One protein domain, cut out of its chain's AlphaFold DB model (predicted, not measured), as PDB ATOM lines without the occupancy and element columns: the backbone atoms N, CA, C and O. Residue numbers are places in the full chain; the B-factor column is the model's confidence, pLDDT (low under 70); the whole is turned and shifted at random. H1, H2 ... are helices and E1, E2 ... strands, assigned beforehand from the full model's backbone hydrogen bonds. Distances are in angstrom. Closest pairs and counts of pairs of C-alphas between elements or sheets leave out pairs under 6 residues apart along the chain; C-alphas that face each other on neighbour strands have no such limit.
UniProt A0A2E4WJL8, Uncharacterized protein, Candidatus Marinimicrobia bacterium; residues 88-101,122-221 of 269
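Overview. This is residues 88 to 101 and 122 to 221 of the 269 residues of an uncharacterized protein of Candidatus Marinimicrobia bacterium (UniProt A0A2E4WJL8). A strongly twisted sheet of five strands, its long hairpin E4 and E5 in the middle, has helix H3 packed on one face, while the small two-strand ribbon E2 and E6 sits on the other side, E2 against E4 and E7. H1 stands up from the sheet near E3 and E5. The printed part has 114 residues with three named helices and seven named strands, in the order H1 H2 E1 E2 E3 H3 E4 E5 E6 E7; both sheets, E1 - E7 - E4 - E5 - E3 and E2 - E6, are antiparallel. The class is mixed, helices and strands; the whole is compact, with a radius of gyration of the C-alphas of 13.5 A, and its outline is elongated, spanning 41 by 26 by 26 A.

Arrangement. H1, residues 88 to 94, is on the sheet of E1, residues 132 to 137, E7, 209 to 219, E4, 168 to 175, E5, 182 to 189, and E3, 145 to 150, at a height over the sheet of 7.2 A; its closest C-alphas to E3 are those of Val 92 and Trp 148, 6.6 A. H2, residues 128 to 131, only grazes the sheet and touches H3, residues 153 to 162, with the C-alphas of Ala 128 and Gln 158 closest at 5.1 A. E1 and E3 are edge strands; N 135 and O 216 of E1 and E7 are 2.8 A apart. E2, residues 139 to 141, pairs with E6, residues 195 to 197, by N 196 and O 140, 2.9 A; the closest C-alphas of E2 and E7 are those of Phe 140 and Ala 216, 5.8 A. Across the antiparallel neighbours E5 and E3, N 149 and O 186 are within hydrogen-bond range at 2.8 A. H3 on one face makes two layers, helix over sheet; its C-alpha 156 is 5.9 A from C-alpha 186 of E5. E3, H3 and E4 are a split strand-helix-strand unit, E5 between the strands, with a right-handed crossover. In the hairpin E4 and E5, N 185 and O 172 are 2.8 A apart; across E7 and E4, N 171 and O 215 are 2.8 A apart. Every O i to N i+4 pair is within hydrogen-bond range in H1 and H3; H2 is too short for one.

Along the chain. H1 begins at C-alpha 88, (133.904, -57.449, 196.588). E1 is 14.1 A long, E3 14.3 A, H3 14.3 A, E4 23.6 A and E5 22.2 A. E7, 29.3 A, bends by 53 degrees at residue 213 and ends at C-alpha 219, (145.678, -40.590, 194.392).

Size, cuts and confidence. The C-alphas farthest apart, of Val 124 and Ser 204, are 42.0 A apart. Residues 102 to 121 are not printed; C-alphas 101 and 122 are 20.3 A apart. The link E6 to E7 is long, 11 residues. The mean pLDDT of the printed part is 74.9; 41 residues are under 70, among them 88 to 97 and 199 to 209.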
ATOM      1  N   GLU A  88     132.516 -57.884 196.640       68.12
ATOM      2  CA  GLU A  88     133.904 -57.449 196.588       68.12
ATOM      3  C   GLU A  88     134.587 -57.506 197.954       68.12
ATOM      4  O   GLU A  88     135.732 -57.936 198.043       68.12
ATOM      5  N   ILE A  89     133.890 -57.125 199.032       69.44
ATOM      6  CA  ILE A  89     134.407 -57.316 200.397       69.44
ATOM      7  C   ILE A  89     134.409 -58.809 200.733       69.44
ATOM      8  O   ILE A  89     135.350 -59.300 201.351       69.44
ATOM      9  N   MET A  90     133.415 -59.550 200.245       69.44
ATOM     10  CA  MET A  90     133.352 -61.000 200.417       69.44
ATOM     11  C   MET A  90     134.547 -61.703 199.762       69.44
ATOM     12  O   MET A  90     135.222 -62.481 200.422       69.44
ATOM     13  N   GLN A  91     134.894 -61.346 198.523       68.38
ATOM     14  CA  GLN A  91     136.073 -61.861 197.812       68.38
ATOM     15  C   GLN A  91     137.387 -61.552 198.544       68.38
ATOM     16  O   GLN A  91     138.330 -62.346 198.507       68.38
ATOM     17  N   VAL A  92     137.470 -60.407 199.235       67.75
ATOM     18  CA  VAL A  92     138.621 -60.091 200.096       67.75
ATOM     19  C   VAL A  92     138.693 -61.066 201.270       67.75
ATOM     20  O   VAL A  92     139.757 -61.623 201.535       67.75
ATOM     21  N   GLU A  93     137.577 -61.291 201.963       68.62
ATOM     22  CA  GLU A  93     137.519 -62.186 203.127       68.62
ATOM     23  C   GLU A  93     137.654 -63.674 202.752       68.62
ATOM     24  O   GLU A  93     138.170 -64.470 203.539       68.62
ATOM     25  N   GLU A  94     137.224 -64.063 201.552       67.81
ATOM     26  CA  GLU A  94     137.357 -65.422 201.013       67.81
ATOM     27  C   GLU A  94     138.774 -65.717 200.501       67.81
ATOM     28  O   GLU A  94     139.121 -66.878 200.280       67.81
ATOM     29  N   GLY A  95     139.632 -64.694 200.413       60.59
ATOM     30  CA  GLY A  95     141.016 -64.830 199.962       60.59
ATOM     31  C   GLY A  95     141.160 -64.931 198.444       60.59
ATOM     32  O   GLY A  95     142.255 -65.222 197.961       60.59
ATOM     33  N   ASP A  96     140.093 -64.646 197.693       66.25
ATOM     34  CA  ASP A  96     140.121 -64.559 196.228       66.25
ATOM     35  C   ASP A  96     141.011 -63.403 195.755       66.25
ATOM     36  O   ASP A  96     141.586 -63.427 194.662       66.25
ATOM     37  N   ILE A  97     141.171 -62.390 196.608       66.25
ATOM     38  CA  ILE A  97     142.111 -61.296 196.410       66.25
ATOM     39  C   ILE A  97     143.388 -61.591 197.200       66.25
ATOM     40  O   ILE A  97     143.366 -61.918 198.385       66.25
ATOM     41  N   ASN A  98     144.537 -61.436 196.544       72.06
ATOM     42  CA  ASN A  98     145.828 -61.725 197.162       72.06
ATOM     43  C   ASN A  98     146.173 -60.705 198.261       72.06
ATOM     44  O   ASN A  98     146.130 -59.493 198.027       72.06
ATOM     45  N   GLU A  99     146.611 -61.189 199.425       71.25
ATOM     46  CA  GLU A  99     147.151 -60.337 200.491       71.25
ATOM     47  C   GLU A  99     148.532 -59.789 200.098       71.25
ATOM     48  O   GLU A  99     149.423 -60.531 199.658       71.25
ATOM     49  N   ILE A 100     148.755 -58.489 200.300       67.38
ATOM     50  CA  ILE A 100     150.106 -57.923 200.236       67.38
ATOM     51  C   ILE A 100     150.868 -58.363 201.479       67.38
ATOM     52  O   ILE A 100     150.816 -57.727 202.528       67.38
ATOM     53  N   LYS A 101     151.671 -59.416 201.333       57.16
ATOM     54  CA  LYS A 101     152.816 -59.613 202.221       57.16
ATOM     55  C   LYS A 101     153.805 -58.489 201.922       57.16
ATOM     56  O   LYS A 101     154.252 -58.355 200.783       57.16
ATOM     57  N   SER A 122     156.504 -40.991 192.772       52.84
ATOM     58  CA  SER A 122     156.588 -41.358 194.184       52.84
ATOM     59  C   SER A 122     155.934 -40.247 195.001       52.84
ATOM     60  O   SER A 122     156.148 -39.071 194.707       52.84
ATOM     61  N   GLY A 123     155.107 -40.614 195.984       53.88
ATOM     62  CA  GLY A 123     154.438 -39.634 196.836       53.88
ATOM     63  C   GLY A 123     155.441 -38.651 197.436       53.88
ATOM     64  O   GLY A 123     156.543 -39.035 197.828       53.88
ATOM     65  N   VAL A 124     155.071 -37.377 197.453       52.50
ATOM     66  CA  VAL A 124     155.896 -36.304 198.001       52.50
ATOM     67  C   VAL A 124     155.321 -35.917 199.360       52.50
ATOM     68  O   VAL A 124     154.125 -35.645 199.480       52.50
ATOM     69  N   GLY A 125     156.176 -35.903 200.383       52.88
ATOM     70  CA  GLY A 125     155.832 -35.574 201.767       52.88
ATOM     71  C   GLY A 125     156.107 -36.722 202.738       52.88
ATOM     72  O   GLY A 125     156.060 -37.886 202.354       52.88
ATOM     73  N   ASP A 126     156.365 -36.376 204.000       60.12
ATOM     74  CA  ASP A 126     156.708 -37.332 205.070       60.12
ATOM     75  C   ASP A 126     155.547 -38.270 205.449       60.12
ATOM     76  O   ASP A 126     155.747 -39.268 206.136       60.12
ATOM     77  N   VAL A 127     154.331 -37.944 204.994       80.31
ATOM     78  CA  VAL A 127     153.087 -38.675 205.262       80.31
ATOM     79  C   VAL A 127     152.470 -39.083 203.923       80.31
ATOM     80  O   VAL A 127     152.084 -38.230 203.117       80.31
ATOM     81  N   ALA A 128     152.369 -40.387 203.687       82.75
ATOM     82  CA  ALA A 128     151.819 -41.020 202.499       82.75
ATOM     83  C   ALA A 128     150.391 -40.556 202.203       82.75
ATOM     84  O   ALA A 128     150.086 -40.229 201.051       82.75
ATOM     85  N   LEU A 129     149.536 -40.459 203.228       86.56
ATOM     86  CA  LEU A 129     148.132 -40.073 203.069       86.56
ATOM     87  C   LEU A 129     147.949 -38.675 202.462       86.56
ATOM     88  O   LEU A 129     146.947 -38.432 201.796       86.56
ATOM     89  N   ASN A 130     148.933 -37.776 202.580       85.50
ATOM     90  CA  ASN A 130     148.879 -36.447 201.953       85.50
ATOM     91  C   ASN A 130     148.863 -36.485 200.417       85.50
ATOM     92  O   ASN A 130     148.523 -35.483 199.787       85.50
ATOM     93  N   ASN A 131     149.245 -37.611 199.813       84.56
ATOM     94  CA  ASN A 131     149.190 -37.837 198.369       84.56
ATOM     95  C   ASN A 131     147.853 -38.444 197.927       84.56
ATOM     96  O   ASN A 131     147.719 -38.910 196.796       84.56
ATOM     97  N   PHE A 132     146.864 -38.464 198.819       86.38
ATOM     98  CA  PHE A 132     145.527 -38.943 198.534       86.38
ATOM     99  C   PHE A 132     144.488 -37.937 199.009       86.38
ATOM    100  O   PHE A 132     144.655 -37.241 200.008       86.38
ATOM    101  N   LYS A 133     143.379 -37.873 198.280       88.06
ATOM    102  CA  LYS A 133     142.187 -37.137 198.694       88.06
ATOM    103  C   LYS A 133     141.096 -38.121 199.070       88.06
ATOM    104  O   LYS A 133     140.930 -39.149 198.415       88.06
ATOM    105  N   LEU A 134     140.338 -37.776 200.109       89.19
ATOM    106  CA  LEU A 134     139.127 -38.501 200.463       89.19
ATOM    107  C   LEU A 134     138.142 -38.387 199.293       89.19
ATOM    108  O   LEU A 134     137.810 -37.286 198.847       89.19
ATOM    109  N   TYR A 135     137.727 -39.535 198.775       84.56
ATOM    110  CA  TYR A 135     136.672 -39.647 197.780       84.56
ATOM    111  C   TYR A 135     135.301 -39.528 198.454       84.56
ATOM    112  O   TYR A 135     134.436 -38.802 197.968       84.56
ATOM    113  N   GLY A 136     135.131 -40.209 199.590       83.62
ATOM    114  CA  GLY A 136     133.941 -40.144 200.429       83.62
ATOM    115  C   GLY A 136     133.946 -41.208 201.526       83.62
ATOM    116  O   GLY A 136     134.831 -42.066 201.578       83.62
ATOM    117  N   GLU A 137     132.957 -41.112 202.408       86.12
ATOM    118  CA  GLU A 137     132.698 -42.059 203.495       86.12
ATOM    119  C   GLU A 137     131.518 -42.960 203.121       86.12
ATOM    120  O   GLU A 137     130.708 -42.584 202.277       86.12
ATOM    121  N   GLU A 138     131.453 -44.156 203.709       81.19
ATOM    122  CA  GLU A 138     130.481 -45.197 203.347       81.19
ATOM    123  C   GLU A 138     130.509 -45.510 201.843       81.19
ATOM    124  O   GLU A 138     129.485 -45.744 201.205       81.19
ATOM    125  N   ILE A 139     131.704 -45.484 201.247       79.44
ATOM    126  CA  ILE A 139     131.913 -45.719 199.819       79.44
ATOM    127  C   ILE A 139     133.077 -46.682 199.614       79.44
ATOM    128  O   ILE A 139     134.136 -46.524 200.221       79.44
ATOM    129  N   PHE A 140     132.905 -47.635 198.698       79.81
ATOM    130  CA  PHE A 140     133.957 -48.549 198.246       79.81
ATOM    131  C   PHE A 140     134.092 -48.551 196.715       79.81
ATOM    132  O   PHE A 140     133.253 -48.009 195.995       79.81
ATOM    133  N   ILE A 141     135.180 -49.143 196.214       78.00
ATOM    134  CA  ILE A 141     135.544 -49.154 194.790       78.00
ATOM    135  C   ILE A 141     135.492 -50.607 194.299       78.00
ATOM    136  O   ILE A 141     136.394 -51.394 194.577       78.00
ATOM    137  N   ALA A 142     134.409 -50.980 193.612       59.59
ATOM    138  CA  ALA A 142     134.039 -52.389 193.444       59.59
ATOM    139  C   ALA A 142     134.756 -53.136 192.302       59.59
ATOM    140  O   ALA A 142     134.903 -54.352 192.333       59.59
ATOM    141  N   LYS A 143     135.191 -52.449 191.242       61.81
ATOM    142  CA  LYS A 143     135.536 -53.146 189.986       61.81
ATOM    143  C   LYS A 143     137.011 -53.500 189.815       61.81
ATOM    144  O   LYS A 143     137.330 -54.305 188.942       61.81
ATOM    145  N   THR A 144     137.898 -52.971 190.653       63.72
ATOM    146  CA  THR A 144     139.345 -53.221 190.558       63.72
ATOM    147  C   THR A 144     140.040 -53.565 191.881       63.72
ATOM    148  O   THR A 144     141.214 -53.206 192.031       63.72
ATOM    149  N   PRO A 145     139.418 -54.272 192.850       67.31
ATOM    150  CA  PRO A 145     140.143 -54.688 194.041       67.31
ATOM    151  C   PRO A 145     141.264 -55.656 193.628       67.31
ATOM    152  O   PRO A 145     141.030 -56.748 193.115       67.31
ATOM    153  N   ARG A 146     142.518 -55.221 193.771       69.44
ATOM    154  CA  ARG A 146     143.683 -55.993 193.307       69.44
ATOM    155  C   ARG A 146     144.281 -56.836 194.399       69.44
ATOM    156  O   ARG A 146     144.784 -57.935 194.158       69.44
ATOM    157  N   LYS A 147     144.366 -56.210 195.558       78.62
ATOM    158  CA  LYS A 147     145.114 -56.685 196.695       78.62
ATOM    159  C   LYS A 147     144.491 -56.100 197.935       78.62
ATOM    160  O   LYS A 147     144.087 -54.938 197.924       78.62
ATOM    161  N   TRP A 148     144.482 -56.873 198.998       83.81
ATOM    162  CA  TRP A 148     144.101 -56.366 200.300       83.81
ATOM    163  C   TRP A 148     145.308 -56.373 201.235       83.81
ATOM    164  O   TRP A 148     146.326 -57.026 200.979       83.81
ATOM    165  N   ILE A 149     145.223 -55.565 202.281       84.69
ATOM    166  CA  ILE A 149     146.295 -55.329 203.238       84.69
ATOM    167  C   ILE A 149     145.694 -55.021 204.610       84.69
ATOM    168  O   ILE A 149     144.673 -54.345 204.722       84.69
ATOM    169  N   ASN A 150     146.351 -55.502 205.660       84.62
ATOM    170  CA  ASN A 150     146.062 -55.111 207.035       84.62
ATOM    171  C   ASN A 150     146.975 -53.955 207.444       84.62
ATOM    172  O   ASN A 150     148.178 -53.996 207.176       84.62
ATOM    173  N   GLY A 151     146.435 -52.957 208.137       84.62
ATOM    174  CA  GLY A 151     147.247 -51.874 208.679       84.62
ATOM    175  C   GLY A 151     146.452 -50.614 208.964       84.62
ATOM    176  O   GLY A 151     145.248 -50.542 208.737       84.62
ATOM    177  N   THR A 152     147.149 -49.595 209.455       87.88
ATOM    178  CA  THR A 152     146.570 -48.257 209.582       87.88
ATOM    179  C   THR A 152     146.327 -47.650 208.200       87.88
ATOM    180  O   THR A 152     146.981 -48.016 207.221       87.88
ATOM    181  N   VAL A 153     145.435 -46.660 208.117       88.88
ATOM    182  CA  VAL A 153     145.159 -45.915 206.873       88.88
ATOM    183  C   VAL A 153     146.450 -45.402 206.218       88.88
ATOM    184  O   VAL A 153     146.601 -45.467 205.003       88.88
ATOM    185  N   GLU A 154     147.418 -44.970 207.027       88.19
ATOM    186  CA  GLU A 154     148.721 -44.485 206.568       88.19
ATOM    187  C   GLU A 154     149.586 -45.591 205.944       88.19
ATOM    188  O   GLU A 154     150.173 -45.408 204.877       88.19
ATOM    189  N   GLN A 155     149.633 -46.772 206.566       86.81
ATOM    190  CA  GLN A 155     150.359 -47.926 206.026       86.81
ATOM    191  C   GLN A 155     149.747 -48.400 204.702       86.81
ATOM    192  O   GLN A 155     150.470 -48.772 203.776       86.81
ATOM    193  N   ILE A 156     148.419 -48.342 204.599       88.38
ATOM    194  CA  ILE A 156     147.667 -48.691 203.391       88.38
ATOM    195  C   ILE A 156     147.940 -47.665 202.281       88.38
ATOM    196  O   ILE A 156     148.246 -48.050 201.150       88.38
ATOM    197  N   ALA A 157     147.934 -46.368 202.605       88.44
ATOM    198  CA  ALA A 157     148.306 -45.300 201.680       88.44
ATOM    199  C   ALA A 157     149.745 -45.475 201.165       88.44
ATOM    200  O   ALA A 157     149.992 -45.388 199.959       88.44
ATOM    201  N   GLN A 158     150.692 -45.800 202.050       86.81
ATOM    202  CA  GLN A 158     152.079 -46.063 201.667       86.81
ATOM    203  C   GLN A 158     152.199 -47.292 200.755       86.81
ATOM    204  O   GLN A 158     152.949 -47.264 199.776       86.81
ATOM    205  N   ALA A 159     151.454 -48.364 201.035       84.56
ATOM    206  CA  ALA A 159     151.417 -49.544 200.176       84.56
ATOM    207  C   ALA A 159     150.877 -49.210 198.776       84.56
ATOM    208  O   ALA A 159     151.446 -49.661 197.782       84.56
ATOM    209  N   CYS A 160     149.849 -48.361 198.693       85.44
ATOM    210  CA  CYS A 160     149.337 -47.854 197.424       85.44
ATOM    211  C   CYS A 160     150.374 -46.995 196.683       85.44
ATOM    212  O   CYS A 160     150.583 -47.173 195.487       85.44
ATOM    213  N   LEU A 161     151.117 -46.118 197.366       85.00
ATOM    214  CA  LEU A 161     152.187 -45.343 196.720       85.00
ATOM    215  C   LEU A 161     153.295 -46.227 196.144       85.00
ATOM    216  O   LEU A 161     153.804 -45.927 195.061       85.00
ATOM    217  N   ASN A 162     153.643 -47.303 196.847       82.56
ATOM    218  CA  ASN A 162     154.684 -48.244 196.439       82.56
ATOM    219  C   ASN A 162     154.252 -49.144 195.268       82.56
ATOM    220  O   ASN A 162     155.111 -49.646 194.539       82.56
ATOM    221  N   ASP A 163     152.948 -49.351 195.066       78.38
ATOM    222  CA  ASP A 163     152.417 -50.056 193.901       78.38
ATOM    223  C   ASP A 163     152.034 -49.048 192.812       78.38
ATOM    224  O   ASP A 163     151.034 -48.343 192.904       78.38
ATOM    225  N   ILE A 164     152.821 -48.992 191.737       72.88
ATOM    226  CA  ILE A 164     152.530 -48.116 190.593       72.88
ATOM    227  C   ILE A 164     151.173 -48.413 189.941       72.88
ATOM    228  O   ILE A 164     150.640 -47.574 189.237       72.88
ATOM    229  N   GLY A 165     150.621 -49.608 190.153       75.19
ATOM    230  CA  GLY A 165     149.283 -49.970 189.705       75.19
ATOM    231  C   GLY A 165     148.212 -49.725 190.762       75.19
ATOM    232  O   GLY A 165     147.255 -50.493 190.780       75.19
ATOM    233  N   CYS A 166     148.416 -48.785 191.684       82.31
ATOM    234  CA  CYS A 166     147.417 -48.370 192.656       82.31
ATOM    235  C   CYS A 166     147.143 -46.871 192.516       82.31
ATOM    236  O   CYS A 166     148.001 -46.041 192.830       82.31
ATOM    237  N   ASP A 167     145.942 -46.538 192.052       83.12
ATOM    238  CA  ASP A 167     145.475 -45.156 191.897       83.12
ATOM    239  C   ASP A 167     144.447 -44.769 192.960       83.12
ATOM    240  O   ASP A 167     144.151 -43.587 193.140       83.12
ATOM    241  N   ALA A 168     143.894 -45.748 193.670       88.06
ATOM    242  CA  ALA A 168     142.938 -45.538 194.739       88.06
ATOM    243  C   ALA A 168     143.012 -46.681 195.750       88.06
ATOM    244  O   ALA A 168     143.513 -47.764 195.456       88.06
ATOM    245  N   PHE A 169     142.499 -46.448 196.947       89.25
ATOM    246  CA  PHE A 169     142.287 -47.501 197.927       89.25
ATOM    247  C   PHE A 169     141.058 -47.173 198.763       89.25
ATOM    248  O   PHE A 169     140.698 -46.008 198.917       89.25
ATOM    249  N   TYR A 170     140.420 -48.185 199.332       90.25
ATOM    250  CA  TYR A 170     139.421 -47.973 200.372       90.25
ATOM    251  C   TYR A 170     139.793 -48.750 201.622       90.25
ATOM    252  O   TYR A 170     140.448 -49.791 201.553       90.25
ATOM    253  N   VAL A 171     139.412 -48.205 202.769       91.06
ATOM    254  CA  VAL A 171     139.615 -48.813 204.081       91.06
ATOM    255  C   VAL A 171     138.276 -49.079 204.729       91.06
ATOM    256  O   VAL A 171     137.315 -48.370 204.445       91.06
ATOM    257  N   TYR A 172     138.221 -50.086 205.585       86.81
ATOM    258  CA  TYR A 172     137.066 -50.388 206.417       86.81
ATOM    259  C   TYR A 172     137.523 -51.058 207.707       86.81
ATOM    260  O   TYR A 172     138.545 -51.747 207.739       86.81
ATOM    261  N   ASP A 173     136.747 -50.875 208.763       85.62
ATOM    262  CA  ASP A 173     136.941 -51.569 210.024       85.62
ATOM    263  C   ASP A 173     136.054 -52.809 210.054       85.62
ATOM    264  O   ASP A 173     134.857 -52.725 209.785       85.62
ATOM    265  N   VAL A 174     136.631 -53.965 210.384       80.88
ATOM    266  CA  VAL A 174     135.884 -55.216 210.558       80.88
ATOM    267  C   VAL A 174     135.939 -55.680 212.009       80.88
ATOM    268  O   VAL A 174     137.017 -55.764 212.602       80.88
ATOM    269  N   SER A 175     134.772 -55.997 212.569       77.12
ATOM    270  CA  SER A 175     134.620 -56.658 213.867       77.12
ATOM    271  C   SER A 175     134.089 -58.072 213.660       77.12
ATOM    272  O   SER A 175     132.992 -58.245 213.131       77.12
ATOM    273  N   TYR A 176     134.838 -59.072 214.130       70.88
ATOM    274  CA  TYR A 176     134.465 -60.485 214.008       70.88
ATOM    275  C   TYR A 176     133.497 -60.954 215.105       70.88
ATOM    276  O   TYR A 176     132.671 -61.819 214.834       70.88
ATOM    277  N   ASP A 177     133.516 -60.290 216.267       63.62
ATOM    278  CA  ASP A 177     132.637 -60.543 217.411       63.62
ATOM    279  C   ASP A 177     132.110 -59.200 217.935       63.62
ATOM    280  O   ASP A 177     132.860 -58.504 218.621       63.62
ATOM    281  N   TYR A 178     130.879 -58.812 217.555       55.31
ATOM    282  CA  TYR A 178     130.118 -57.621 218.010       55.31
ATOM    283  C   TYR A 178     130.873 -56.687 218.989       55.31
ATOM    284  O   TYR A 178     130.607 -56.666 220.190       55.31
ATOM    285  N   GLY A 179     131.822 -55.897 218.473       54.47
ATOM    286  CA  GLY A 179     132.456 -54.805 219.212       54.47
ATOM    287  C   GLY A 179     133.697 -55.123 220.058       54.47
ATOM    288  O   GLY A 179     134.114 -54.243 220.805       54.47
ATOM    289  N   SER A 180     134.323 -56.304 219.964       54.00
ATOM    290  CA  SER A 180     135.495 -56.619 220.814       54.00
ATOM    291  C   SER A 180     136.865 -56.271 220.208       54.00
ATOM    292  O   SER A 180     137.804 -55.987 220.948       54.00
ATOM    293  N   SER A 181     137.005 -56.218 218.880       61.84
ATOM    294  CA  SER A 181     138.170 -55.600 218.231       61.84
ATOM    295  C   SER A 181     137.877 -55.276 216.769       61.84
ATOM    296  O   SER A 181     137.492 -56.150 215.995       61.84
ATOM    297  N   TYR A 182     138.068 -54.012 216.394       66.00
ATOM    298  CA  TYR A 182     138.035 -53.592 214.999       66.00
ATOM    299  C   TYR A 182     139.439 -53.703 214.418       66.00
ATOM    300  O   TYR A 182     140.402 -53.197 214.996       66.00
ATOM    301  N   ARG A 183     139.562 -54.377 213.277       76.50
ATOM    302  CA  ARG A 183     140.793 -54.371 212.485       76.50
ATOM    303  C   ARG A 183     140.553 -53.545 211.237       76.50
ATOM    304  O   ARG A 183     139.657 -53.871 210.462       76.50
ATOM    305  N   THR A 184     141.367 -52.513 211.038       84.12
ATOM    306  CA  THR A 184     141.348 -51.751 209.793       84.12
ATOM    307  C   THR A 184     141.965 -52.594 208.685       84.12
ATOM    308  O   THR A 184     143.119 -53.034 208.764       84.12
ATOM    309  N   LYS A 185     141.170 -52.822 207.647       86.44
ATOM    310  CA  LYS A 185     141.581 -53.455 206.403       86.44
ATOM    311  C   LYS A 185     141.586 -52.423 205.294       86.44
ATOM    312  O   LYS A 185     140.797 -51.481 205.301       86.44
ATOM    313  N   GLY A 186     142.489 -52.609 204.344       88.31
ATOM    314  CA  GLY A 186     142.611 -51.794 203.148       88.31
ATOM    315  C   GLY A 186     142.553 -52.645 201.898       88.31
ATOM    316  O   GLY A 186     143.094 -53.748 201.864       88.31
ATOM    317  N   VAL A 187     141.952 -52.104 200.850       87.75
ATOM    318  CA  VAL A 187     141.924 -52.706 199.520       87.75
ATOM    319  C   VAL A 187     142.523 -51.718 198.537       87.75
ATOM    320  O   VAL A 187     142.091 -50.571 198.465       87.75
ATOM    321  N   LEU A 188     143.543 -52.166 197.809       87.81
ATOM    322  CA  LEU A 188     144.228 -51.384 196.788       87.81
ATOM    323  C   LEU A 188     143.541 -51.578 195.435       87.81
ATOM    324  O   LEU A 188     143.325 -52.716 195.000       87.81
ATOM    325  N   CYS A 189     143.263 -50.473 194.753       85.00
ATOM    326  CA  CYS A 189     142.523 -50.432 193.498       85.00
ATOM    327  C   CYS A 189     143.413 -49.924 192.360       85.00
ATOM    328  O   CYS A 189     144.178 -48.975 192.534       85.00
ATOM    329  N   ASP A 190     143.305 -50.557 191.188       77.75
ATOM    330  CA  ASP A 190     144.024 -50.130 189.974       77.75
ATOM    331  C   ASP A 190     143.683 -48.706 189.573       77.75
ATOM    332  O   ASP A 190     144.561 -47.930 189.219       77.75
ATOM    333  N   ASP A 191     142.390 -48.414 189.636       72.06
ATOM    334  CA  ASP A 191     141.768 -47.252 189.049       72.06
ATOM    335  C   ASP A 191     140.765 -46.641 190.022       72.06
ATOM    336  O   ASP A 191     140.295 -47.262 190.979       72.06
ATOM    337  N   ILE A 192     140.408 -45.393 189.735       71.88
ATOM    338  CA  ILE A 192     139.286 -44.709 190.369       71.88
ATOM    339  C   ILE A 192     138.013 -45.151 189.632       71.88
ATOM    340  O   ILE A 192     137.468 -44.409 188.811       71.88
ATOM    341  N   ASP A 193     137.599 -46.400 189.852       69.75
ATOM    342  CA  ASP A 193     136.316 -46.906 189.356       69.75
ATOM    343  C   ASP A 193     135.138 -46.167 190.011       69.75
ATOM    344  O   ASP A 193     135.317 -45.516 191.047       69.75
ATOM    345  N   PRO A 194     133.922 -46.270 189.436       69.88
ATOM    346  CA  PRO A 194     132.725 -45.738 190.063       69.88
ATOM    347  C   PRO A 194     132.628 -46.130 191.545       69.88
ATOM    348  O   PRO A 194     132.802 -47.309 191.875       69.88
ATOM    349  N   PRO A 195     132.338 -45.161 192.427       75.12
ATOM    350  CA  PRO A 195     132.079 -45.427 193.829       75.12
ATOM    351  C   PRO A 195     130.773 -46.203 193.982       75.12
ATOM    352  O   PRO A 195     129.778 -45.907 193.320       75.12
ATOM    353  N   PHE A 196     130.757 -47.143 194.912       74.25
ATOM    354  CA  PHE A 196     129.549 -47.827 195.343       74.25
ATOM    355  C   PHE A 196     129.249 -47.414 196.769       74.25
ATOM    356  O   PHE A 196     130.151 -47.359 197.607       74.25
ATOM    357  N   THR A 197     127.987 -47.096 197.035       74.19
ATOM    358  CA  THR A 197     127.549 -46.774 198.386       74.19
ATOM    359  C   THR A 197     127.507 -48.046 199.215       74.19
ATOM    360  O   THR A 197     126.948 -49.070 198.824       74.19
ATOM    361  N   TRP A 198     128.119 -47.966 200.382       70.12
ATOM    362  CA  TRP A 198     127.973 -48.934 201.439       70.12
ATOM    363  C   TRP A 198     126.756 -48.545 202.260       70.12
ATOM    364  O   TRP A 198     126.757 -47.535 202.955       70.12
ATOM    365  N   ARG A 199     125.705 -49.353 202.206       61.56
ATOM    366  CA  ARG A 199     124.677 -49.307 203.243       61.56
ATOM    367  C   ARG A 199     125.078 -50.361 204.252       61.56
ATOM    368  O   ARG A 199     125.197 -51.509 203.855       61.56
ATOM    369  N   ASN A 200     125.355 -49.948 205.488       56.09
ATOM    370  CA  ASN A 200     125.780 -50.780 206.622       56.09
ATOM    371  C   ASN A 200     125.373 -52.259 206.497       56.09
ATOM    372  O   ASN A 200     124.270 -52.642 206.880       56.09
ATOM    373  N   GLY A 201     126.269 -53.066 205.924       55.09
ATOM    374  CA  GLY A 201     126.056 -54.486 205.686       55.09
ATOM    375  C   GLY A 201     126.602 -55.308 206.844       55.09
ATOM    376  O   GLY A 201     127.741 -55.121 207.275       55.09
ATOM    377  N   SER A 202     125.798 -56.235 207.349       55.28
ATOM    378  CA  SER A 202     126.265 -57.293 208.243       55.28
ATOM    379  C   SER A 202     126.267 -58.597 207.461       55.28
ATOM    380  O   SER A 202     125.220 -59.000 206.962       55.28
ATOM    381  N   SER A 203     127.403 -59.285 207.361       54.78
ATOM    382  CA  SER A 203     127.399 -60.642 206.807       54.78
ATOM    383  C   SER A 203     127.108 -61.640 207.916       54.78
ATOM    384  O   SER A 203     127.787 -61.622 208.941       54.78
ATOM    385  N   SER A 204     126.152 -62.538 207.694       51.66
ATOM    386  CA  SER A 204     125.874 -63.689 208.564       51.66
ATOM    387  C   SER A 204     126.693 -64.938 208.198       51.66
ATOM    388  O   SER A 204     126.774 -65.866 209.000       51.66
ATOM    389  N   HIS A 205     127.336 -64.952 207.023       52.94
ATOM    390  CA  HIS A 205     127.942 -66.140 206.401       52.94
ATOM    391  C   HIS A 205     129.084 -66.815 207.199       52.94
ATOM    392  O   HIS A 205     129.379 -67.981 206.944       52.94
ATOM    393  N   ARG A 206     129.724 -66.145 208.172       49.59
ATOM    394  CA  ARG A 206     130.816 -66.719 208.999       49.59
ATOM    395  C   ARG A 206     130.784 -66.305 210.479       49.59
ATOM    396  O   ARG A 206     131.794 -66.337 211.175       49.59
ATOM    397  N   GLY A 207     129.600 -65.958 210.978       56.84
ATOM    398  CA  GLY A 207     129.436 -65.194 212.216       56.84
ATOM    399  C   GLY A 207     129.026 -63.765 211.880       56.84
ATOM    400  O   GLY A 207     129.151 -63.344 210.732       56.84
ATOM    401  N   LYS A 208     128.462 -63.025 212.841       61.66
ATOM    402  CA  LYS A 208     127.966 -61.673 212.565       61.66
ATOM    403  C   LYS A 208     129.137 -60.688 212.486       61.66
ATOM    404  O   LYS A 208     129.506 -60.073 213.486       61.66
ATOM    405  N   HIS A 209     129.718 -60.556 211.298       69.81
ATOM    406  CA  HIS A 209     130.746 -59.555 211.043       69.81
ATOM    407  C   HIS A 209     130.096 -58.204 210.780       69.81
ATOM    408  O   HIS A 209     129.144 -58.099 210.000       69.81
ATOM    409  N   VAL A 210     130.621 -57.178 211.438       73.88
ATOM    410  CA  VAL A 210     130.159 -55.800 211.280       73.88
ATOM    411  C   VAL A 210     131.271 -55.007 210.611       73.88
ATOM    412  O   VAL A 210     132.406 -55.018 211.093       73.88
ATOM    413  N   TYR A 211     130.928 -54.341 209.509       77.25
ATOM    414  CA  TYR A 211     131.840 -53.505 208.734       77.25
ATOM    415  C   TYR A 211     131.442 -52.045 208.893       77.25
ATOM    416  O   TYR A 211     130.296 -51.675 208.627       77.25
ATOM    417  N   THR A 212     132.381 -51.222 209.337       77.31
ATOM    418  CA  THR A 212     132.151 -49.810 209.657       77.31
ATOM    419  C   THR A 212     133.282 -48.939 209.123       77.31
ATOM    420  O   THR A 212     134.266 -49.435 208.570       77.31
ATOM    421  N   ASN A 213     133.135 -47.617 209.266       82.56
ATOM    422  CA  ASN A 213     134.178 -46.630 208.967       82.56
ATOM    423  C   ASN A 213     134.769 -46.756 207.557       82.56
ATOM    424  O   ASN A 213     135.972 -46.574 207.357       82.56
ATOM    425  N   ILE A 214     133.924 -47.068 206.571       85.62
ATOM    426  CA  ILE A 214     134.397 -47.260 205.205       85.62
ATOM    427  C   ILE A 214     134.777 -45.909 204.611       85.62
ATOM    428  O   ILE A 214     133.955 -44.994 204.575       85.62
ATOM    429  N   LYS A 215     136.017 -45.773 204.144       89.69
ATOM    430  CA  LYS A 215     136.518 -44.542 203.519       89.69
ATOM    431  C   LYS A 215     137.280 -44.876 202.254       89.69
ATOM    432  O   LYS A 215     138.218 -45.671 202.287       89.69
ATOM    433  N   ALA A 216     136.910 -44.235 201.154       89.75
ATOM    434  CA  ALA A 216     137.609 -44.360 199.883       89.75
ATOM    435  C   ALA A 216     138.530 -43.160 199.659       89.75
ATOM    436  O   ALA A 216     138.149 -42.013 199.893       89.75
ATOM    437  N   TYR A 217     139.731 -43.418 199.158       90.31
ATOM    438  CA  TYR A 217     140.765 -42.438 198.868       90.31
ATOM    439  C   TYR A 217     141.264 -42.622 197.440       90.31
ATOM    440  O   TYR A 217     141.418 -43.744 196.964       90.31
ATOM    441  N   TYR A 218     141.561 -41.520 196.761       87.75
ATOM    442  CA  TYR A 218     142.148 -41.543 195.423       87.75
ATOM    443  C   TYR A 218     143.450 -40.760 195.389       87.75
ATOM    444  O   TYR A 218     143.615 -39.771 196.107       87.75
ATOM    445  N   PHE A 219     144.378 -41.211 194.551       84.94
ATOM    446  CA  PHE A 219     145.678 -40.590 194.392       84.94
ATOM    447  C   PHE A 219     145.527 -39.177 193.835       84.94
ATOM    448  O   PHE A 219     144.845 -38.920 192.839       84.94
ATOM    449  N   TYR A 220     146.206 -38.255 194.496       80.25
ATOM    450  CA  TYR A 220     146.252 -36.850 194.170       80.25
ATOM    451  C   TYR A 220     147.694 -36.388 194.357       80.25
ATOM    452  O   TYR A 220     148.192 -36.307 195.479       80.25
ATOM    453  N   ASP A 221     148.373 -36.099 193.249       72.81
ATOM    454  CA  ASP A 221     149.754 -35.621 193.268       72.81
ATOM    455  C   ASP A 221     149.812 -34.207 193.868       72.81
ATOM    456  O   ASP A 221     149.694 -33.196 193.168       72.81
TER     457      ASP A 221